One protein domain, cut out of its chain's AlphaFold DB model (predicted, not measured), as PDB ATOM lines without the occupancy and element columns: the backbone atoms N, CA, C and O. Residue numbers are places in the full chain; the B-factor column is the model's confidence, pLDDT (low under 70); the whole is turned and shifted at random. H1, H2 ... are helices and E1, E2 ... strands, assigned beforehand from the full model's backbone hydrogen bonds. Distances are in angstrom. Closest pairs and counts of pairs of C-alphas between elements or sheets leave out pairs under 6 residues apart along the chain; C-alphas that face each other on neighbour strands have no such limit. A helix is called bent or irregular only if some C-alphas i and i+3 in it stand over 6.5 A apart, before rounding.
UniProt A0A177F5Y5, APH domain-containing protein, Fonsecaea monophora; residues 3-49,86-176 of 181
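AT A GLANCE: This is residues 3 to 49 and 86 to 176 of the 181 residues of the protein "APH domain-containing protein" of Fonsecaea monophora (UniProt A0A177F5Y5). Helix H5 runs through the middle, with the helical hairpin of H1 and H2 packed on it by H2 and the short helices H3 and H6 on its later part. From H3 the chain goes out through a small strand hairpin and returns along H4, an arm whose residues 119 to 124 stick out, leaving an open gap between H4 and H5; a second strand hairpin, E3 and E4, lies beside H1. The printed part has 138 residues, in the order H1 H2 H3 E1 E2 H4 H5 E3 E4 H6, and is mostly helix, with two antiparallel sheets of two strands. It is compact, with a radius of gyration of the C-alphas of 15.8 A and spans of 44 by 44 by 28 A.

HOW THE PARTS SIT: H1, residues 3 to 23, and H2, residues 26 to 43, form a helical hairpin and touch, closest at the C-alphas of Ser 21 and Leu 32, 6.2 A, at a shallow tilt of 8 degrees, opposite ways. H2 is irregular, with C-alphas 37 and 40 7.9 A apart and a kink of 46 degrees near residue 37. H3, residues 88 to 94, touches residues 139 to 146 of H5, residues 129 to 147; the closest C-alphas, of Leu 88 and Arg 139, are 5.4 A apart, at a steep tilt of 69 degrees, only just short of about perpendicular. E1, residues 96 to 98, and E2, residues 103 to 105, are an antiparallel hairpin, with N 97 and O 104 2.9 A apart, within hydrogen-bond range. H4, residues 109 to 124, touches no helix but is near H3. H5 touches H2 with residues 134 to 141 alone, closest at the C-alphas of Leu 41 and Ala 134, 5.5 A, at a steep tilt of 53 degrees. E3, residues 149 to 152, and E4, residues 156 to 159, are an antiparallel hairpin, with N 150 and O 158 2.9 A apart, within hydrogen-bond range. H6, residues 167 to 175, touches H5 at a shallow tilt of 21 degrees, opposite ways; the closest C-alphas are those of Tyr 147 and Leu 167, 5.9 A. Every O i to N i+4 pair is within hydrogen-bond range in H1, H3, H4 and H5; in H2 8 of 14 are, in H6 4 of 5.

IN THESE COORDINATES: H1 begins at C-alpha 3 (-51.619, -64.027, -51.958) and is 30.4 A long; H2 measures 27.3 A, H4 22.4 A and H5 27.1 A. H6 ends at C-alpha 175 (-23.017, -44.186, -51.217).

THE WHOLE: The C-alphas of Cys 3 and Gln 101 are the two farthest apart, 45.3 A. Residues 50 to 85 are not printed, and C-alphas 49 and 86 are 9.9 A apart across the cut. Of the links printed whole, none is long. The pLDDT is under 70 at residues 3, 175 and 176.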
ATOM      1  N   CYS A   3     -52.337 -64.148 -50.676       60.31
ATOM      2  CA  CYS A   3     -51.619 -64.027 -51.958       60.31
ATOM      3  C   CYS A   3     -51.765 -62.643 -52.614       60.31
ATOM      4  O   CYS A   3     -50.781 -62.067 -53.050       60.31
ATOM      5  N   ASN A   4     -52.969 -62.060 -52.580       81.25
ATOM      6  CA  ASN A   4     -53.260 -60.796 -53.265       81.25
ATOM      7  C   ASN A   4     -52.540 -59.581 -52.644       81.25
ATOM      8  O   ASN A   4     -52.142 -58.670 -53.354       81.25
ATOM      9  N   VAL A   5     -52.345 -59.555 -51.318       84.50
ATOM     10  CA  VAL A   5     -51.699 -58.403 -50.657       84.50
ATOM     11  C   VAL A   5     -50.190 -58.422 -50.888       84.50
ATOM     12  O   VAL A   5     -49.608 -57.390 -51.194       84.50
ATOM     13  N   ILE A   6     -49.568 -59.599 -50.795       90.25
ATOM     14  CA  ILE A   6     -48.133 -59.773 -51.060       90.25
ATOM     15  C   ILE A   6     -47.819 -59.421 -52.516       90.25
ATOM     16  O   ILE A   6     -46.892 -58.660 -52.777       90.25
ATOM     17  N   GLU A   7     -48.623 -59.929 -53.452       91.81
ATOM     18  CA  GLU A   7     -48.497 -59.611 -54.877       91.81
ATOM     19  C   GLU A   7     -48.693 -58.113 -55.142       91.81
ATOM     20  O   GLU A   7     -47.926 -57.536 -55.908       91.81
ATOM     21  N   ALA A   8     -49.659 -57.467 -54.478       92.69
ATOM     22  CA  ALA A   8     -49.888 -56.032 -54.619       92.69
ATOM     23  C   ALA A   8     -48.710 -55.189 -54.104       92.69
ATOM     24  O   ALA A   8     -48.297 -54.264 -54.797       92.69
ATOM     25  N   ILE A   9     -48.143 -55.515 -52.934       94.12
ATOM     26  CA  ILE A   9     -46.977 -54.796 -52.387       94.12
ATOM     27  C   ILE A   9     -45.754 -55.010 -53.283       94.12
ATOM     28  O   ILE A   9     -45.051 -54.055 -53.598       94.12
ATOM     29  N   ASN A  10     -45.512 -56.246 -53.731       95.75
ATOM     30  CA  ASN A  10     -44.404 -56.525 -54.640       95.75
ATOM     31  C   ASN A  10     -44.548 -55.731 -55.946       95.75
ATOM     32  O   ASN A  10     -43.599 -55.091 -56.386       95.75
ATOM     33  N   HIS A  11     -45.751 -55.705 -56.524       95.69
ATOM     34  CA  HIS A  11     -46.012 -54.945 -57.739       95.69
ATOM     35  C   HIS A  11     -45.847 -53.428 -57.546       95.69
ATOM     36  O   HIS A  11     -45.266 -52.769 -58.406       95.69
ATOM     37  N   ASP A  12     -46.312 -52.872 -56.420       95.75
ATOM     38  CA  ASP A  12     -46.084 -51.462 -56.067       95.75
ATOM     39  C   ASP A  12     -44.583 -51.148 -55.989       95.75
ATOM     40  O   ASP A  12     -44.110 -50.170 -56.570       95.75
ATOM     41  N   TYR A  13     -43.803 -52.019 -55.346       97.44
ATOM     42  CA  TYR A  13     -42.358 -51.843 -55.229       97.44
ATOM     43  C   TYR A  13     -41.656 -51.940 -56.585       97.44
ATOM     44  O   TYR A  13     -40.807 -51.100 -56.883       97.44
ATOM     45  N   GLU A  14     -42.022 -52.900 -57.437       97.62
ATOM     46  CA  GLU A  14     -41.504 -52.999 -58.808       97.62
ATOM     47  C   GLU A  14     -41.728 -51.690 -59.581       97.62
ATOM     48  O   GLU A  14     -40.779 -51.133 -60.140       97.62
ATOM     49  N   GLN A  15     -42.951 -51.148 -59.542       97.50
ATOM     50  CA  GLN A  15     -43.294 -49.886 -60.201       97.50
ATOM     51  C   GLN A  15     -42.502 -48.701 -59.639       97.50
ATOM     52  O   GLN A  15     -41.952 -47.900 -60.403       97.50
ATOM     53  N   LYS A  16     -42.404 -48.591 -58.309       97.94
ATOM     54  CA  LYS A  16     -41.646 -47.524 -57.645       97.94
ATOM     55  C   LYS A  16     -40.165 -47.591 -57.998       97.94
ATOM     56  O   LYS A  16     -39.590 -46.574 -58.377       97.94
ATOM     57  N   PHE A  17     -39.541 -48.766 -57.959       98.12
ATOM     58  CA  PHE A  17     -38.124 -48.897 -58.299       98.12
ATOM     59  C   PHE A  17     -37.836 -48.695 -59.788       98.12
ATOM     60  O   PHE A  17     -36.771 -48.170 -60.128       98.12
ATOM     61  N   ASP A  18     -38.760 -49.053 -60.681       97.44
ATOM     62  CA  ASP A  18     -38.666 -48.713 -62.102       97.44
ATOM     63  C   ASP A  18     -38.694 -47.200 -62.323       97.44
ATOM     64  O   ASP A  18     -37.900 -46.675 -63.110       97.44
ATOM     65  N   LEU A  19     -39.571 -46.497 -61.607       97.75
ATOM     66  CA  LEU A  19     -39.677 -45.045 -61.660       97.75
ATOM     67  C   LEU A  19     -38.423 -44.364 -61.086       97.75
ATOM     68  O   LEU A  19     -37.832 -43.509 -61.749       97.75
ATOM     69  N   LEU A  20     -37.955 -44.786 -59.907       97.75
ATOM     70  CA  LEU A  20     -36.732 -44.255 -59.293       97.75
ATOM     71  C   LEU A  20     -35.496 -44.498 -60.166       97.75
ATOM     72  O   LEU A  20     -34.658 -43.610 -60.293       97.75
ATOM     73  N   SER A  21     -35.398 -45.658 -60.827       96.69
ATOM     74  CA  SER A  21     -34.279 -45.983 -61.733       96.69
ATOM     75  C   SER A  21     -34.171 -45.040 -62.933       96.69
ATOM     76  O   SER A  21     -33.090 -44.912 -63.506       96.69
ATOM     77  N   GLN A  22     -35.280 -44.419 -63.338       96.38
ATOM     78  CA  GLN A  22     -35.330 -43.478 -64.457       96.38
ATOM     79  C   GLN A  22     -35.118 -42.027 -64.015       96.38
ATOM     80  O   GLN A  22     -34.624 -41.222 -64.803       96.38
ATOM     81  N   ALA A  23     -35.524 -41.692 -62.788       96.56
ATOM     82  CA  ALA A  23     -35.599 -40.313 -62.318       96.56
ATOM     83  C   ALA A  23     -34.431 -39.896 -61.413       96.56
ATOM     84  O   ALA A  23     -34.011 -38.739 -61.474       96.56
ATOM     85  N   LEU A  24     -33.913 -40.803 -60.577       95.94
ATOM     86  CA  LEU A  24     -32.865 -40.461 -59.617       95.94
ATOM     87  C   LEU A  24     -31.494 -40.284 -60.294       95.94
ATOM     88  O   LEU A  24     -31.211 -40.922 -61.314       95.94
ATOM     89  N   PRO A  25     -30.599 -39.457 -59.718       95.38
ATOM     90  CA  PRO A  25     -29.265 -39.239 -60.268       95.38
ATOM     91  C   PRO A  25     -28.441 -40.524 -60.430       95.38
ATOM     92  O   PRO A  25     -28.534 -41.460 -59.634       95.38
ATOM     93  N   SER A  26     -27.542 -40.535 -61.420       94.56
ATOM     94  CA  SER A  26     -26.794 -41.736 -61.838       94.56
ATOM     95  C   SER A  26     -25.929 -42.377 -60.746       94.56
ATOM     96  O   SER A  26     -25.560 -43.546 -60.846       94.56
ATOM     97  N   ARG A  27     -25.597 -41.630 -59.687       94.38
ATOM     98  CA  ARG A  27     -24.869 -42.152 -58.519       94.38
ATOM     99  C   ARG A  27     -25.640 -43.238 -57.760       94.38
ATOM    100  O   ARG A  27     -25.018 -44.061 -57.101       94.38
ATOM    101  N   PHE A  28     -26.964 -43.300 -57.909       94.75
ATOM    102  CA  PHE A  28     -27.809 -44.323 -57.288       94.75
ATOM    103  C   PHE A  28     -28.092 -45.530 -58.193       94.75
ATOM    104  O   PHE A  28     -28.640 -46.528 -57.723       94.75
ATOM    105  N   THR A  29     -27.706 -45.478 -59.475       94.62
ATOM    106  CA  THR A  29     -28.070 -46.494 -60.477       94.62
ATOM    107  C   THR A  29     -27.652 -47.906 -60.073       94.62
ATOM    108  O   THR A  29     -28.445 -48.833 -60.212       94.62
ATOM    109  N   GLU A  30     -26.437 -48.094 -59.553       94.06
ATOM    110  CA  GLU A  30     -25.957 -49.435 -59.190       94.06
ATOM    111  C   GLU A  30     -26.720 -50.021 -57.994       94.06
ATOM    112  O   GLU A  30     -27.069 -51.201 -58.009       94.06
ATOM    113  N   ASN A  31     -27.050 -49.208 -56.988       94.69
ATOM    114  CA  ASN A  31     -27.818 -49.677 -55.834       94.69
ATOM    115  C   ASN A  31     -29.273 -49.975 -56.198       94.69
ATOM    116  O   ASN A  31     -29.787 -51.021 -55.809       94.69
ATOM    117  N   LEU A  32     -29.911 -49.130 -57.015       95.94
ATOM    118  CA  LEU A  32     -31.252 -49.402 -57.547       95.94
ATOM    119  C   LEU A  32     -31.270 -50.680 -58.390       95.94
ATOM    120  O   LEU A  32     -32.182 -51.495 -58.261       95.94
ATOM    121  N   ARG A  33     -30.236 -50.908 -59.212       96.12
ATOM    122  CA  ARG A  33     -30.087 -52.147 -59.987       96.12
ATOM    123  C   ARG A  33     -30.007 -53.374 -59.075       96.12
ATOM    124  O   ARG A  33     -30.638 -54.381 -59.383       96.12
ATOM    125  N   ARG A  34     -29.247 -53.302 -57.976       95.00
ATOM    126  CA  ARG A  34     -29.128 -54.392 -56.989       95.00
ATOM    127  C   ARG A  34     -30.447 -54.660 -56.274       95.00
ATOM    128  O   ARG A  34     -30.897 -55.798 -56.282       95.00
ATOM    129  N   VAL A  35     -31.096 -53.619 -55.744       96.69
ATOM    130  CA  VAL A  35     -32.403 -53.745 -55.077       96.69
ATOM    131  C   VAL A  35     -33.418 -54.402 -56.007       96.69
ATOM    132  O   VAL A  35     -34.060 -55.367 -55.617       96.69
ATOM    133  N   ARG A  36     -33.510 -53.956 -57.265       97.38
ATOM    134  CA  ARG A  36     -34.428 -54.546 -58.251       97.38
ATOM    135  C   ARG A  36     -34.107 -56.001 -58.577       97.38
ATOM    136  O   ARG A  36     -35.023 -56.802 -58.716       97.38
ATOM    137  N   ALA A  37     -32.827 -56.344 -58.709       97.00
ATOM    138  CA  ALA A  37     -32.408 -57.709 -59.018       97.00
ATOM    139  C   ALA A  37     -32.751 -58.703 -57.897       97.00
ATOM    140  O   ALA A  37     -32.942 -59.887 -58.172       97.00
ATOM    141  N   GLU A  38     -32.837 -58.225 -56.656       96.38
ATOM    142  CA  GLU A  38     -33.022 -59.052 -55.463       96.38
ATOM    143  C   GLU A  38     -34.350 -58.791 -54.736       96.38
ATOM    144  O   GLU A  38     -34.598 -59.360 -53.674       96.38
ATOM    145  N   LEU A  39     -35.236 -57.977 -55.317       96.31
ATOM    146  CA  LEU A  39     -36.495 -57.548 -54.703       96.31
ATOM    147  C   LEU A  39     -37.380 -58.727 -54.282       96.31
ATOM    148  O   LEU A  39     -38.021 -58.692 -53.236       96.31
ATOM    149  N   SER A  40     -37.372 -59.806 -55.066       95.38
ATOM    150  CA  SER A  40     -38.163 -61.007 -54.795       95.38
ATOM    151  C   SER A  40     -37.792 -61.710 -53.484       95.38
ATOM    152  O   SER A  40     -38.631 -62.431 -52.942       95.38
ATOM    153  N   LEU A  41     -36.591 -61.478 -52.931       95.69
ATOM    154  CA  LEU A  41     -36.180 -62.032 -51.635       95.69
ATOM    155  C   LEU A  41     -37.099 -61.573 -50.493       95.69
ATOM    156  O   LEU A  41     -37.383 -62.359 -49.587       95.69
ATOM    157  N   LEU A  42     -37.621 -60.345 -50.577       95.94
ATOM    158  CA  LEU A  42     -38.492 -59.733 -49.565       95.94
ATOM    159  C   LEU A  42     -39.873 -60.394 -49.482       95.94
ATOM    160  O   LEU A  42     -40.578 -60.221 -48.491       95.94
ATOM    161  N   PHE A  43     -40.267 -61.130 -50.520       94.31
ATOM    162  CA  PHE A  43     -41.598 -61.724 -50.661       94.31
ATOM    163  C   PHE A  43     -41.555 -63.257 -50.681       94.31
ATOM    164  O   PHE A  43     -42.515 -63.918 -51.079       94.31
ATOM    165  N   THR A  44     -40.434 -63.838 -50.249       91.81
ATOM    166  CA  THR A  44     -40.322 -65.281 -50.022       91.81
ATOM    167  C   THR A  44     -41.138 -65.699 -48.799       91.81
ATOM    168  O   THR A  44     -41.394 -64.906 -47.900       91.81
ATOM    169  N   SER A  45     -41.531 -66.973 -48.721       88.69
ATOM    170  CA  SER A  45     -42.274 -67.488 -47.561       88.69
ATOM    171  C   SER A  45     -41.462 -67.519 -46.261       88.69
ATOM    172  O   SER A  45     -42.040 -67.743 -45.199       88.69
ATOM    173  N   THR A  46     -40.142 -67.345 -46.343       88.25
ATOM    174  CA  THR A  46     -39.227 -67.331 -45.198       88.25
ATOM    175  C   THR A  46     -38.970 -65.922 -44.670       88.25
ATOM    176  O   THR A  46     -38.717 -65.781 -43.477       88.25
ATOM    177  N   HIS A  47     -39.081 -64.885 -45.510       93.75
ATOM    178  CA  HIS A  47     -38.902 -63.501 -45.071       93.75
ATOM    179  C   HIS A  47     -40.187 -62.968 -44.417       93.75
ATOM    180  O   HIS A  47     -41.254 -63.008 -45.038       93.75
ATOM    181  N   PRO A  48     -40.142 -62.491 -43.162       93.69
ATOM    182  CA  PRO A  48     -41.354 -62.142 -42.439       93.69
ATOM    183  C   PRO A  48     -41.955 -60.817 -42.919       93.69
ATOM    184  O   PRO A  48     -41.252 -59.834 -43.157       93.69
ATOM    185  N   LEU A  49     -43.287 -60.774 -42.965       94.25
ATOM    186  CA  LEU A  49     -44.046 -59.527 -43.000       94.25
ATOM    187  C   LEU A  49     -44.328 -59.075 -41.566       94.25
ATOM    188  O   LEU A  49     -44.779 -59.871 -40.739       94.25
ATOM    189  N   ILE A  86     -37.732 -52.991 -44.266       96.88
ATOM    190  CA  ILE A  86     -38.142 -51.774 -44.994       96.88
ATOM    191  C   ILE A  86     -38.073 -50.524 -44.106       96.88
ATOM    192  O   ILE A  86     -37.650 -49.469 -44.561       96.88
ATOM    193  N   SER A  87     -38.420 -50.636 -42.822       95.81
ATOM    194  CA  SER A  87     -38.384 -49.503 -41.881       95.81
ATOM    195  C   SER A  87     -37.024 -49.276 -41.202       95.81
ATOM    196  O   SER A  87     -36.933 -48.465 -40.282       95.81
ATOM    197  N   LEU A  88     -35.943 -49.952 -41.622       95.88
ATOM    198  CA  LEU A  88     -34.611 -49.763 -41.016       95.88
ATOM    199  C   LEU A  88     -33.997 -48.381 -41.298       95.88
ATOM    200  O   LEU A  88     -33.010 -48.019 -40.664       95.88
ATOM    201  N   TRP A  89     -34.610 -47.568 -42.164       95.31
ATOM    202  CA  TRP A  89     -34.321 -46.132 -42.257       95.31
ATOM    203  C   TRP A  89     -34.525 -45.399 -40.924       95.31
ATOM    204  O   TRP A  89     -33.798 -44.450 -40.643       95.31
ATOM    205  N   ALA A  90     -35.463 -45.846 -40.082       95.00
ATOM    206  CA  ALA A  90     -35.697 -45.254 -38.769       95.00
ATOM    207  C   ALA A  90     -34.545 -45.560 -37.806       95.00
ATOM    208  O   ALA A  90     -34.100 -44.684 -37.070       95.00
ATOM    209  N   PHE A  91     -34.026 -46.790 -37.856       94.25
ATOM    210  CA  PHE A  91     -32.846 -47.175 -37.091       94.25
ATOM    211  C   PHE A  91     -31.620 -46.362 -37.518       94.25
ATOM    212  O   PHE A  91     -30.941 -45.798 -36.665       94.25
ATOM    213  N   GLU A  92     -31.396 -46.224 -38.827       93.75
ATOM    214  CA  GLU A  92     -30.292 -45.421 -39.356       93.75
ATOM    215  C   GLU A  92     -30.360 -43.967 -38.872       93.75
ATOM    216  O   GLU A  92     -29.347 -43.394 -38.471       93.75
ATOM    217  N   ASN A  93     -31.568 -43.397 -38.825       93.69
ATOM    218  CA  ASN A  93     -31.774 -42.042 -38.333       93.69
ATOM    219  C   ASN A  93     -31.382 -41.862 -36.861       93.69
ATOM    220  O   ASN A  93     -30.845 -40.820 -36.510       93.69
ATOM    221  N   ILE A  94     -31.602 -42.866 -36.009       92.94
ATOM    222  CA  ILE A  94     -31.248 -42.802 -34.578       92.94
ATOM    223  C   ILE A  94     -29.720 -42.763 -34.378       92.94
ATOM    224  O   ILE A  94     -29.226 -42.306 -33.347       92.94
ATOM    225  N   LEU A  95     -28.938 -43.228 -35.359       94.00
ATOM    226  CA  LEU A  95     -27.477 -43.301 -35.268       94.00
ATOM    227  C   LEU A  95     -26.761 -41.989 -35.618       94.00
ATOM    228  O   LEU A  95     -25.527 -41.922 -35.533       94.00
ATOM    229  N   GLY A  96     -27.492 -40.945 -36.000       94.38
ATOM    230  CA  GLY A  96     -26.899 -39.678 -36.392       94.38
ATOM    231  C   GLY A  96     -27.907 -38.547 -36.509       94.38
ATOM    232  O   GLY A  96     -28.981 -38.575 -35.920       94.38
ATOM    233  N   TYR A  97     -27.528 -37.511 -37.246       94.75
ATOM    234  CA  TYR A  97     -28.396 -36.378 -37.537       94.75
ATOM    235  C   TYR A  97     -28.012 -35.715 -38.861       94.75
ATOM    236  O   TYR A  97     -26.868 -35.787 -39.313       94.75
ATOM    237  N   MET A  98     -28.977 -35.033 -39.476       94.19
ATOM    238  CA  MET A  98     -28.781 -34.241 -40.690       94.19
ATOM    239  C   MET A  98     -28.692 -32.753 -40.337       94.19
ATOM    240  O   MET A  98     -29.543 -32.230 -39.618       94.19
ATOM    241  N   ASP A  99     -27.704 -32.045 -40.884       94.50
ATOM    242  CA  ASP A  99     -27.602 -30.587 -40.789       94.50
ATOM    243  C   ASP A  99     -27.289 -29.929 -42.150       94.50
ATOM    244  O   ASP A  99     -27.367 -30.549 -43.214       94.50
ATOM    245  N   SER A 100     -26.943 -28.638 -42.154       91.62
ATOM    246  CA  SER A 100     -26.590 -27.910 -43.386       91.62
ATOM    247  C   SER A 100     -25.346 -28.442 -44.120       91.62
ATOM    248  O   SER A 100     -25.203 -28.190 -45.313       91.62
ATOM    249  N   GLN A 101     -24.459 -29.167 -43.436       92.00
ATOM    250  CA  GLN A 101     -23.213 -29.719 -43.975       92.00
ATOM    251  C   GLN A 101     -23.358 -31.169 -44.428       92.00
ATOM    252  O   GLN A 101     -22.654 -31.592 -45.339       92.00
ATOM    253  N   GLY A 102     -24.296 -31.925 -43.861       92.12
ATOM    254  CA  GLY A 102     -24.540 -33.296 -44.291       92.12
ATOM    255  C   GLY A 102     -25.143 -34.148 -43.200       92.12
ATOM    256  O   GLY A 102     -25.612 -33.647 -42.180       92.12
ATOM    257  N   TRP A 103     -25.106 -35.447 -43.454       95.12
ATOM    258  CA  TRP A 103     -25.333 -36.451 -42.436       95.12
ATOM    259  C   TRP A 103     -24.103 -36.578 -41.534       95.12
ATOM    260  O   TRP A 103     -22.973 -36.624 -42.025       95.12
ATOM    261  N   HIS A 104     -24.330 -36.680 -40.227       95.31
ATOM    262  CA  HIS A 104     -23.298 -36.882 -39.215       95.31
ATOM    263  C   HIS A 104     -23.671 -38.064 -38.334       95.31
ATOM    264  O   HIS A 104     -24.672 -38.019 -37.622       95.31
ATOM    265  N   TYR A 105     -22.837 -39.100 -38.333       95.31
ATOM    266  CA  TYR A 105     -22.967 -40.190 -37.371       95.31
ATOM    267  C   TYR A 105     -22.480 -39.767 -35.984       95.31
ATOM    268  O   TYR A 105     -21.503 -39.023 -35.846       95.31
ATOM    269  N   TYR A 106     -23.115 -40.295 -34.938       95.12
ATOM    270  CA  TYR A 106     -22.585 -40.178 -33.585       95.12
ATOM    271  C   TYR A 106     -21.286 -40.983 -33.433       95.12
ATOM    272  O   TYR A 106     -21.109 -42.042 -34.032       95.12
ATOM    273  N   ASN A 107     -20.376 -40.517 -32.570       95.81
ATOM    274  CA  ASN A 107     -19.051 -41.133 -32.370       95.81
ATOM    275  C   ASN A 107     -19.093 -42.616 -31.954       95.81
ATOM    276  O   ASN A 107     -18.092 -43.321 -32.053       95.81
ATOM    277  N   ASN A 108     -20.216 -43.077 -31.409       93.94
ATOM    278  CA  ASN A 108     -20.443 -44.443 -30.950       93.94
ATOM    279  C   ASN A 108     -21.311 -45.273 -31.909       93.94
ATOM    280  O   ASN A 108     -21.715 -46.363 -31.511       93.94
ATOM    281  N   ARG A 109     -21.577 -44.793 -33.134       94.19
ATOM    282  CA  ARG A 109     -22.439 -45.452 -34.128       94.19
ATOM    283  C   ARG A 109     -22.112 -46.933 -34.311       94.19
ATOM    284  O   ARG A 109     -22.995 -47.744 -34.076       94.19
ATOM    285  N   ASP A 110     -20.862 -47.290 -34.606       93.25
ATOM    286  CA  ASP A 110     -20.492 -48.696 -34.854       93.25
ATOM    287  C   ASP A 110     -20.829 -49.604 -33.655       93.25
ATOM    288  O   ASP A 110     -21.364 -50.692 -33.816       93.25
ATOM    289  N   LYS A 111     -20.620 -49.118 -32.420       95.25
ATOM    290  CA  LYS A 111     -20.963 -49.872 -31.200       95.25
ATOM    291  C   LYS A 111     -22.470 -50.028 -31.002       95.25
ATOM    292  O   LYS A 111     -22.901 -51.029 -30.439       95.25
ATOM    293  N   LEU A 112     -23.251 -49.010 -31.365       94.69
ATOM    294  CA  LEU A 112     -24.711 -49.058 -31.273       94.69
ATOM    295  C   LEU A 112     -25.295 -49.985 -32.340       94.69
ATOM    296  O   LEU A 112     -26.236 -50.717 -32.049       94.69
ATOM    297  N   GLU A 113     -24.712 -49.980 -33.537       95.00
ATOM    298  CA  GLU A 113     -25.070 -50.882 -34.626       95.00
ATOM    299  C   GLU A 113     -24.767 -52.339 -34.275       95.00
ATOM    300  O   GLU A 113     -25.679 -53.164 -34.298       95.00
ATOM    301  N   ASP A 114     -23.551 -52.633 -33.810       95.31
ATOM    302  CA  ASP A 114     -23.186 -53.968 -33.327       95.31
ATOM    303  C   ASP A 114     -24.132 -54.449 -32.216       95.31
ATOM    304  O   ASP A 114     -24.607 -55.586 -32.240       95.31
ATOM    305  N   LEU A 115     -24.447 -53.579 -31.247       96.06
ATOM    306  CA  LEU A 115     -25.339 -53.919 -30.140       96.06
ATOM    307  C   LEU A 115     -26.770 -54.191 -30.616       96.06
ATOM    308  O   LEU A 115     -27.401 -55.131 -30.126       96.06
ATOM    309  N   PHE A 116     -27.291 -53.384 -31.543       95.62
ATOM    310  CA  PHE A 116     -28.622 -53.580 -32.111       95.62
ATOM    311  C   PHE A 116     -28.718 -54.944 -32.793       95.62
ATOM    312  O   PHE A 116     -29.610 -55.729 -32.468       95.62
ATOM    313  N   TRP A 117     -27.768 -55.258 -33.672       95.75
ATOM    314  CA  TRP A 117     -27.795 -56.491 -34.449       95.75
ATOM    315  C   TRP A 117     -27.517 -57.732 -33.614       95.75
ATOM    316  O   TRP A 117     -28.201 -58.740 -33.795       95.75
ATOM    317  N   GLN A 118     -26.609 -57.648 -32.636       96.38
ATOM    318  CA  GLN A 118     -26.415 -58.714 -31.656       96.38
ATOM    319  C   GLN A 118     -27.711 -58.985 -30.876       96.38
ATOM    320  O   GLN A 118     -28.158 -60.127 -30.793       96.38
ATOM    321  N   THR A 119     -28.338 -57.936 -30.336       96.62
ATOM    322  CA  THR A 119     -29.579 -58.065 -29.555       96.62
ATOM    323  C   THR A 119     -30.713 -58.630 -30.406       96.62
ATOM    324  O   THR A 119     -31.463 -59.495 -29.952       96.62
ATOM    325  N   PHE A 120     -30.842 -58.158 -31.647       95.50
ATOM    326  CA  PHE A 120     -31.854 -58.628 -32.581       95.50
ATOM    327  C   PHE A 120     -31.654 -60.107 -32.919       95.50
ATOM    328  O   PHE A 120     -32.596 -60.885 -32.788       95.50
ATOM    329  N   GLU A 121     -30.434 -60.514 -33.281       95.69
ATOM    330  CA  GLU A 121     -30.109 -61.905 -33.599       95.69
ATOM    331  C   GLU A 121     -30.375 -62.852 -32.421       95.69
ATOM    332  O   GLU A 121     -30.982 -63.911 -32.606       95.69
ATOM    333  N   GLU A 122     -29.973 -62.464 -31.209       96.56
ATOM    334  CA  GLU A 122     -30.256 -63.225 -29.988       96.56
ATOM    335  C   GLU A 122     -31.768 -63.358 -29.744       96.56
ATOM    336  O   GLU A 122     -32.247 -64.442 -29.404       96.56
ATOM    337  N   ALA A 123     -32.536 -62.286 -29.968       95.88
ATOM    338  CA  ALA A 123     -33.983 -62.272 -29.767       95.88
ATOM    339  C   ALA A 123     -34.748 -63.136 -30.783       95.88
ATOM    340  O   ALA A 123     -35.754 -63.750 -30.420       95.88
ATOM    341  N   VAL A 124     -34.289 -63.201 -32.038       93.44
ATOM    342  CA  VAL A 124     -34.935 -64.014 -33.089       93.44
ATOM    343  C   VAL A 124     -34.413 -65.452 -33.159       93.44
ATOM    344  O   VAL A 124     -34.982 -66.271 -33.878       93.44
ATOM    345  N   GLY A 125     -33.380 -65.792 -32.378       94.50
ATOM    346  CA  GLY A 125     -32.823 -67.144 -32.306       94.50
ATOM    347  C   GLY A 125     -31.837 -67.483 -33.429       94.50
ATOM    348  O   GLY A 125     -31.710 -68.654 -33.789       94.50
ATOM    349  N   GLY A 126     -31.131 -66.479 -33.958       92.75
ATOM    350  CA  GLY A 126     -30.183 -66.614 -35.067       92.75
ATOM    351  C   GLY A 126     -30.748 -66.137 -36.407       92.75
ATOM    352  O   GLY A 126     -31.953 -66.197 -36.645       92.75
ATOM    353  N   ILE A 127     -29.868 -65.689 -37.307       93.00
ATOM    354  CA  ILE A 127     -30.248 -65.226 -38.653       93.00
ATOM    355  C   ILE A 127     -29.434 -65.989 -39.701       93.00
ATOM    356  O   ILE A 127     -28.198 -65.983 -39.670       93.00
ATOM    357  N   SER A 128     -30.117 -66.653 -40.639       92.94
ATOM    358  CA  SER A 128     -29.453 -67.351 -41.745       92.94
ATOM    359  C   SER A 128     -28.808 -66.362 -42.724       92.94
ATOM    360  O   SER A 128     -29.222 -65.209 -42.805       92.94
ATOM    361  N   GLU A 129     -27.822 -66.791 -43.521       92.81
ATOM    362  CA  GLU A 129     -27.203 -65.887 -44.510       92.81
ATOM    363  C   GLU A 129     -28.205 -65.397 -45.572       92.81
ATOM    364  O   GLU A 129     -28.111 -64.269 -46.053       92.81
ATOM    365  N   THR A 130     -29.207 -66.213 -45.905       92.00
ATOM    366  CA  THR A 130     -30.282 -65.811 -46.821       92.00
ATOM    367  C   THR A 130     -31.146 -64.709 -46.213       92.00
ATOM    368  O   THR A 130     -31.431 -63.724 -46.891       92.00
ATOM    369  N   ASP A 131     -31.521 -64.835 -44.937       93.44
ATOM    370  CA  ASP A 131     -32.321 -63.812 -44.248       93.44
ATOM    371  C   ASP A 131     -31.502 -62.533 -44.048       93.44
ATOM    372  O   ASP A 131     -32.006 -61.436 -44.258       93.44
ATOM    373  N   ARG A 132     -30.204 -62.662 -43.747       95.00
ATOM    374  CA  ARG A 132     -29.243 -61.550 -43.720       95.00
ATOM    375  C   ARG A 132     -29.221 -60.803 -45.051       95.00
ATOM    376  O   ARG A 132     -29.310 -59.577 -45.069       95.00
ATOM    377  N   GLN A 133     -29.155 -61.519 -46.173       94.69
ATOM    378  CA  GLN A 133     -29.230 -60.890 -47.489       94.69
ATOM    379  C   GLN A 133     -30.579 -60.200 -47.717       94.69
ATOM    380  O   GLN A 133     -30.594 -59.051 -48.155       94.69
ATOM    381  N   ALA A 134     -31.695 -60.850 -47.381       96.00
ATOM    382  CA  ALA A 134     -33.024 -60.261 -47.524       96.00
ATOM    383  C   ALA A 134     -33.187 -58.986 -46.676       96.00
ATOM    384  O   ALA A 134     -33.712 -57.993 -47.172       96.00
ATOM    385  N   ILE A 135     -32.659 -58.967 -45.445       96.44
ATOM    386  CA  ILE A 135     -32.627 -57.790 -44.562       96.44
ATOM    387  C   ILE A 135     -31.805 -56.659 -45.184       96.44
ATOM    388  O   ILE A 135     -32.284 -55.528 -45.233       96.44
ATOM    389  N   ARG A 136     -30.609 -56.944 -45.721       95.81
ATOM    390  CA  ARG A 136     -29.775 -55.930 -46.399       95.81
ATOM    391  C   ARG A 136     -30.482 -55.320 -47.609       95.81
ATOM    392  O   ARG A 136     -30.454 -54.101 -47.788       95.81
ATOM    393  N   VAL A 137     -31.133 -56.149 -48.428       96.81
ATOM    394  CA  VAL A 137     -31.911 -55.678 -49.584       96.81
ATOM    395  C   VAL A 137     -33.108 -54.855 -49.115       96.81
ATOM    396  O   VAL A 137     -33.328 -53.771 -49.648       96.81
ATOM    397  N   ALA A 138     -33.833 -55.309 -48.089       97.50
ATOM    398  CA  ALA A 138     -34.972 -54.594 -47.523       97.50
ATOM    399  C   ALA A 138     -34.578 -53.245 -46.908       97.50
ATOM    400  O   ALA A 138     -35.276 -52.261 -47.127       97.50
ATOM    401  N   ARG A 139     -33.437 -53.164 -46.217       96.75
ATOM    402  CA  ARG A 139     -32.886 -51.912 -45.678       96.75
ATOM    403  C   ARG A 139     -32.615 -50.904 -46.795       96.75
ATOM    404  O   ARG A 139     -33.113 -49.784 -46.748       96.75
ATOM    405  N   MET A 140     -31.896 -51.323 -47.839       97.06
ATOM    406  CA  MET A 140     -31.594 -50.467 -48.992       97.06
ATOM    407  C   MET A 140     -32.863 -50.068 -49.764       97.06
ATOM    408  O   MET A 140     -33.015 -48.911 -50.153       97.06
ATOM    409  N   ALA A 141     -33.794 -51.005 -49.961       97.75
ATOM    410  CA  ALA A 141     -35.106 -50.744 -50.548       97.75
ATOM    411  C   ALA A 141     -35.874 -49.693 -49.733       97.75
ATOM    412  O   ALA A 141     -36.390 -48.733 -50.300       97.75
ATOM    413  N   GLY A 142     -35.878 -49.836 -48.408       97.38
ATOM    414  CA  GLY A 142     -36.472 -48.901 -47.462       97.38
ATOM    415  C   GLY A 142     -35.911 -47.487 -47.571       97.38
ATOM    416  O   GLY A 142     -36.684 -46.535 -47.590       97.38
ATOM    417  N   PHE A 143     -34.591 -47.335 -47.722       97.31
ATOM    418  CA  PHE A 143     -33.969 -46.024 -47.942       97.31
ATOM    419  C   PHE A 143     -34.522 -45.347 -49.198       97.31
ATOM    420  O   PHE A 143     -34.976 -44.206 -49.136       97.31
ATOM    421  N   PHE A 144     -34.540 -46.058 -50.326       97.75
ATOM    422  CA  PHE A 144     -35.063 -45.529 -51.588       97.75
ATOM    423  C   PHE A 144     -36.559 -45.231 -51.546       97.75
ATOM    424  O   PHE A 144     -36.981 -44.216 -52.090       97.75
ATOM    425  N   LEU A 145     -37.359 -46.080 -50.902       96.88
ATOM    426  CA  LEU A 145     -38.792 -45.837 -50.747       96.88
ATOM    427  C   LEU A 145     -39.058 -44.618 -49.854       96.88
ATOM    428  O   LEU A 145     -39.936 -43.827 -50.176       96.88
ATOM    429  N   ARG A 146     -38.273 -44.428 -48.784       95.81
ATOM    430  CA  ARG A 146     -38.448 -43.314 -47.841       95.81
ATOM    431  C   ARG A 146     -37.961 -41.972 -48.385       95.81
ATOM    432  O   ARG A 146     -38.625 -40.969 -48.165       95.81
ATOM    433  N   TYR A 147     -36.802 -41.954 -49.045       96.44
ATOM    434  CA  TYR A 147     -36.084 -40.720 -49.404       96.44
ATOM    435  C   TYR A 147     -35.950 -40.488 -50.913       96.44
ATOM    436  O   TYR A 147     -35.450 -39.453 -51.349       96.44
ATOM    437  N   GLY A 148     -36.357 -41.458 -51.735       96.94
ATOM    438  CA  GLY A 148     -36.389 -41.328 -53.192       96.94
ATOM    439  C   GLY A 148     -37.652 -40.649 -53.711       96.94
ATOM    440  O   GLY A 148     -37.719 -40.347 -54.902       96.94
ATOM    441  N   PHE A 149     -38.628 -40.392 -52.842       96.44
ATOM    442  CA  PHE A 149     -39.895 -39.755 -53.170       96.44
ATOM    443  C   PHE A 149     -40.123 -38.514 -52.310       96.44
ATOM    444  O   PHE A 149     -39.697 -38.459 -51.163       96.44
ATOM    445  N   VAL A 150     -40.823 -37.536 -52.876       94.50
ATOM    446  CA  VAL A 150     -41.323 -36.346 -52.182       94.50
ATOM    447  C   VAL A 150     -42.806 -36.166 -52.482       94.50
ATOM    448  O   VAL A 150     -43.292 -36.548 -53.551       94.50
ATOM    449  N   TRP A 151     -43.532 -35.554 -51.551       89.94
ATOM    450  CA  TRP A 151     -44.940 -35.225 -51.741       89.94
ATOM    451  C   TRP A 151     -45.095 -33.931 -52.540       89.94
ATOM    452  O   TRP A 151     -44.702 -32.856 -52.088       89.94
ATOM    453  N   GLU A 152     -45.717 -34.016 -53.714       87.00
ATOM    454  CA  GLU A 152     -46.123 -32.846 -54.490       87.00
ATOM    455  C   GLU A 152     -47.537 -32.425 -54.080       87.00
ATOM    456  O   GLU A 152     -48.493 -33.205 -54.179       87.00
ATOM    457  N   ASP A 153     -47.647 -31.197 -53.566       84.38
ATOM    458  CA  ASP A 153     -48.885 -30.573 -53.079       84.38
ATOM    459  C   ASP A 153     -49.659 -31.403 -52.030       84.38
ATOM    460  O   ASP A 153     -50.849 -31.187 -51.810       84.38
ATOM    461  N   GLY A 154     -48.997 -32.366 -51.374       81.12
ATOM    462  CA  GLY A 154     -49.623 -33.296 -50.425       81.12
ATOM    463  C   GLY A 154     -50.593 -34.295 -51.068       81.12
ATOM    464  O   GLY A 154     -51.373 -34.924 -50.360       81.12
ATOM    465  N   VAL A 155     -50.582 -34.421 -52.400       81.56
ATOM    466  CA  VAL A 155     -51.539 -35.256 -53.144       81.56
ATOM    467  C   VAL A 155     -50.883 -36.503 -53.717       81.56
ATOM    468  O   VAL A 155     -51.507 -37.563 -53.747       81.56
ATOM    469  N   ARG A 156     -49.648 -36.386 -54.214       87.56
ATOM    470  CA  ARG A 156     -48.959 -37.494 -54.876       87.56
ATOM    471  C   ARG A 156     -47.486 -37.558 -54.515       87.56
ATOM    472  O   ARG A 156     -46.823 -36.528 -54.438       87.56
ATOM    473  N   GLU A 157     -46.979 -38.775 -54.397       91.06
ATOM    474  CA  GLU A 157     -45.546 -39.032 -54.355       91.06
ATOM    475  C   GLU A 157     -44.964 -38.930 -55.767       91.06
ATOM    476  O   GLU A 157     -45.460 -39.540 -56.720       91.06
ATOM    477  N   ILE A 158     -43.903 -38.143 -55.909       94.88
ATOM    478  CA  ILE A 158     -43.100 -38.046 -57.128       94.88
ATOM    479  C   ILE A 158     -41.634 -38.306 -56.787       94.88
ATOM    480  O   ILE A 158     -41.231 -38.068 -55.649       94.88
ATOM    481  N   PRO A 159     -40.809 -38.771 -57.737       97.00
ATOM    482  CA  PRO A 159     -39.388 -38.950 -57.477       97.00
ATOM    483  C   PRO A 159     -38.717 -37.646 -57.042       97.00
ATOM    484  O   PRO A 159     -38.952 -36.591 -57.643       97.00
ATOM    485  N   ALA A 160     -37.861 -37.749 -56.029       95.75
ATOM    486  CA  ALA A 160     -37.049 -36.653 -55.532       95.75
ATOM    487  C   ALA A 160     -36.104 -36.126 -56.624       95.75
ATOM    488  O   ALA A 160     -35.572 -36.870 -57.456       95.75
ATOM    489  N   LYS A 161     -35.881 -34.817 -56.611       93.56
ATOM    490  CA  LYS A 161     -34.966 -34.085 -57.487       93.56
ATOM    491  C   LYS A 161     -33.683 -33.753 -56.731       93.56
ATOM    492  O   LYS A 161     -33.641 -33.739 -55.509       93.56
ATOM    493  N   GLU A 162     -32.643 -33.390 -57.479       90.50
ATOM    494  CA  GLU A 162     -31.331 -32.987 -56.941       90.50
ATOM    495  C   GLU A 162     -31.411 -31.890 -55.859       90.50
ATOM    496  O   GLU A 162     -30.558 -31.813 -54.981       90.50
ATOM    497  N   SER A 163     -32.420 -31.017 -55.939       90.31
ATOM    498  CA  SER A 163     -32.632 -29.910 -55.003       90.31
ATOM    499  C   SER A 163     -33.359 -30.298 -53.716       90.31
ATOM    500  O   SER A 163     -33.438 -29.464 -52.814       90.31
ATOM    501  N   ASP A 164     -33.928 -31.501 -53.640       93.00
ATOM    502  CA  ASP A 164     -34.748 -31.916 -52.507       93.00
ATOM    503  C   ASP A 164     -33.863 -32.388 -51.350       93.00
ATOM    504  O   ASP A 164     -32.882 -33.113 -51.536       93.00
ATOM    505  N   SER A 165     -34.206 -31.968 -50.129       90.19
ATOM    506  CA  SER A 165     -33.430 -32.276 -48.921       90.19
ATOM    507  C   SER A 165     -33.308 -33.772 -48.661       90.19
ATOM    508  O   SER A 165     -32.272 -34.221 -48.174       90.19
ATOM    509  N   ASP A 166     -34.344 -34.530 -49.009       89.94
ATOM    510  CA  ASP A 166     -34.466 -35.955 -48.706       89.94
ATOM    511  C   ASP A 166     -33.411 -36.766 -49.461       89.94
ATOM    512  O   ASP A 166     -32.850 -37.725 -48.930       89.94
ATOM    513  N   LEU A 167     -33.009 -36.298 -50.647       93.50
ATOM    514  CA  LEU A 167     -31.970 -36.938 -51.445       93.50
ATOM    515  C   LEU A 167     -30.613 -36.985 -50.720       93.50
ATOM    516  O   LEU A 167     -29.820 -37.899 -50.950       93.50
ATOM    517  N   ARG A 168     -30.366 -36.058 -49.782       93.56
ATOM    518  CA  ARG A 168     -29.144 -36.040 -48.960       93.56
ATOM    519  C   ARG A 168     -29.053 -37.252 -48.030       93.56
ATOM    520  O   ARG A 168     -27.944 -37.655 -47.685       93.56
ATOM    521  N   TYR A 169     -30.182 -37.850 -47.646       95.06
ATOM    522  CA  TYR A 169     -30.196 -39.103 -46.888       95.06
ATOM    523  C   TYR A 169     -29.789 -40.287 -47.763       95.06
ATOM    524  O   TYR A 169     -29.002 -41.120 -47.328       95.06
ATOM    525  N   LEU A 170     -30.236 -40.339 -49.025       95.00
ATOM    526  CA  LEU A 170     -29.746 -41.353 -49.966       95.00
ATOM    527  C   LEU A 170     -28.249 -41.196 -50.232       95.00
ATOM    528  O   LEU A 170     -27.532 -42.192 -50.307       95.00
ATOM    529  N   ASP A 171     -27.762 -39.959 -50.340       92.88
ATOM    530  CA  ASP A 171     -26.327 -39.698 -50.451       92.88
ATOM    531  C   ASP A 171     -25.569 -40.258 -49.243       92.88
ATOM    532  O   ASP A 171     -24.555 -40.928 -49.422       92.88
ATOM    533  N   ALA A 172     -26.084 -40.071 -48.030       92.75
ATOM    534  CA  ALA A 172     -25.468 -40.609 -46.823       92.75
ATOM    535  C   ALA A 172     -25.512 -42.145 -46.755       92.75
ATOM    536  O   ALA A 172     -24.491 -42.772 -46.495       92.75
ATOM    537  N   PHE A 173     -26.673 -42.752 -47.007       92.44
ATOM    538  CA  PHE A 173     -26.925 -44.158 -46.674       92.44
ATOM    539  C   PHE A 173     -26.658 -45.135 -47.816       92.44
ATOM    540  O   PHE A 173     -26.438 -46.321 -47.582       92.44
ATOM    541  N   CYS A 174     -26.689 -44.665 -49.062       86.88
ATOM    542  CA  CYS A 174     -26.515 -45.528 -50.227       86.88
ATOM    543  C   CYS A 174     -25.111 -45.424 -50.839       86.88
ATOM    544  O   CYS A 174     -24.743 -46.291 -51.629       86.88
ATOM    545  N   THR A 175     -24.315 -44.393 -50.537       69.38
ATOM    546  CA  THR A 175     -23.017 -44.186 -51.217       69.38
ATOM    547  C   THR A 175     -21.796 -44.623 -50.407       69.38
ATOM    548  O   THR A 175     -20.715 -44.786 -50.977       69.38
ATOM    549  N   THR A 176     -21.949 -44.890 -49.109       56.50
ATOM    550  CA  THR A 176     -20.882 -45.435 -48.265       56.50
ATOM    551  C   THR A 176     -20.778 -46.947 -48.461       56.50
ATOM    552  O   THR A 176     -21.755 -47.671 -48.309       56.50
TER     553      THR A 176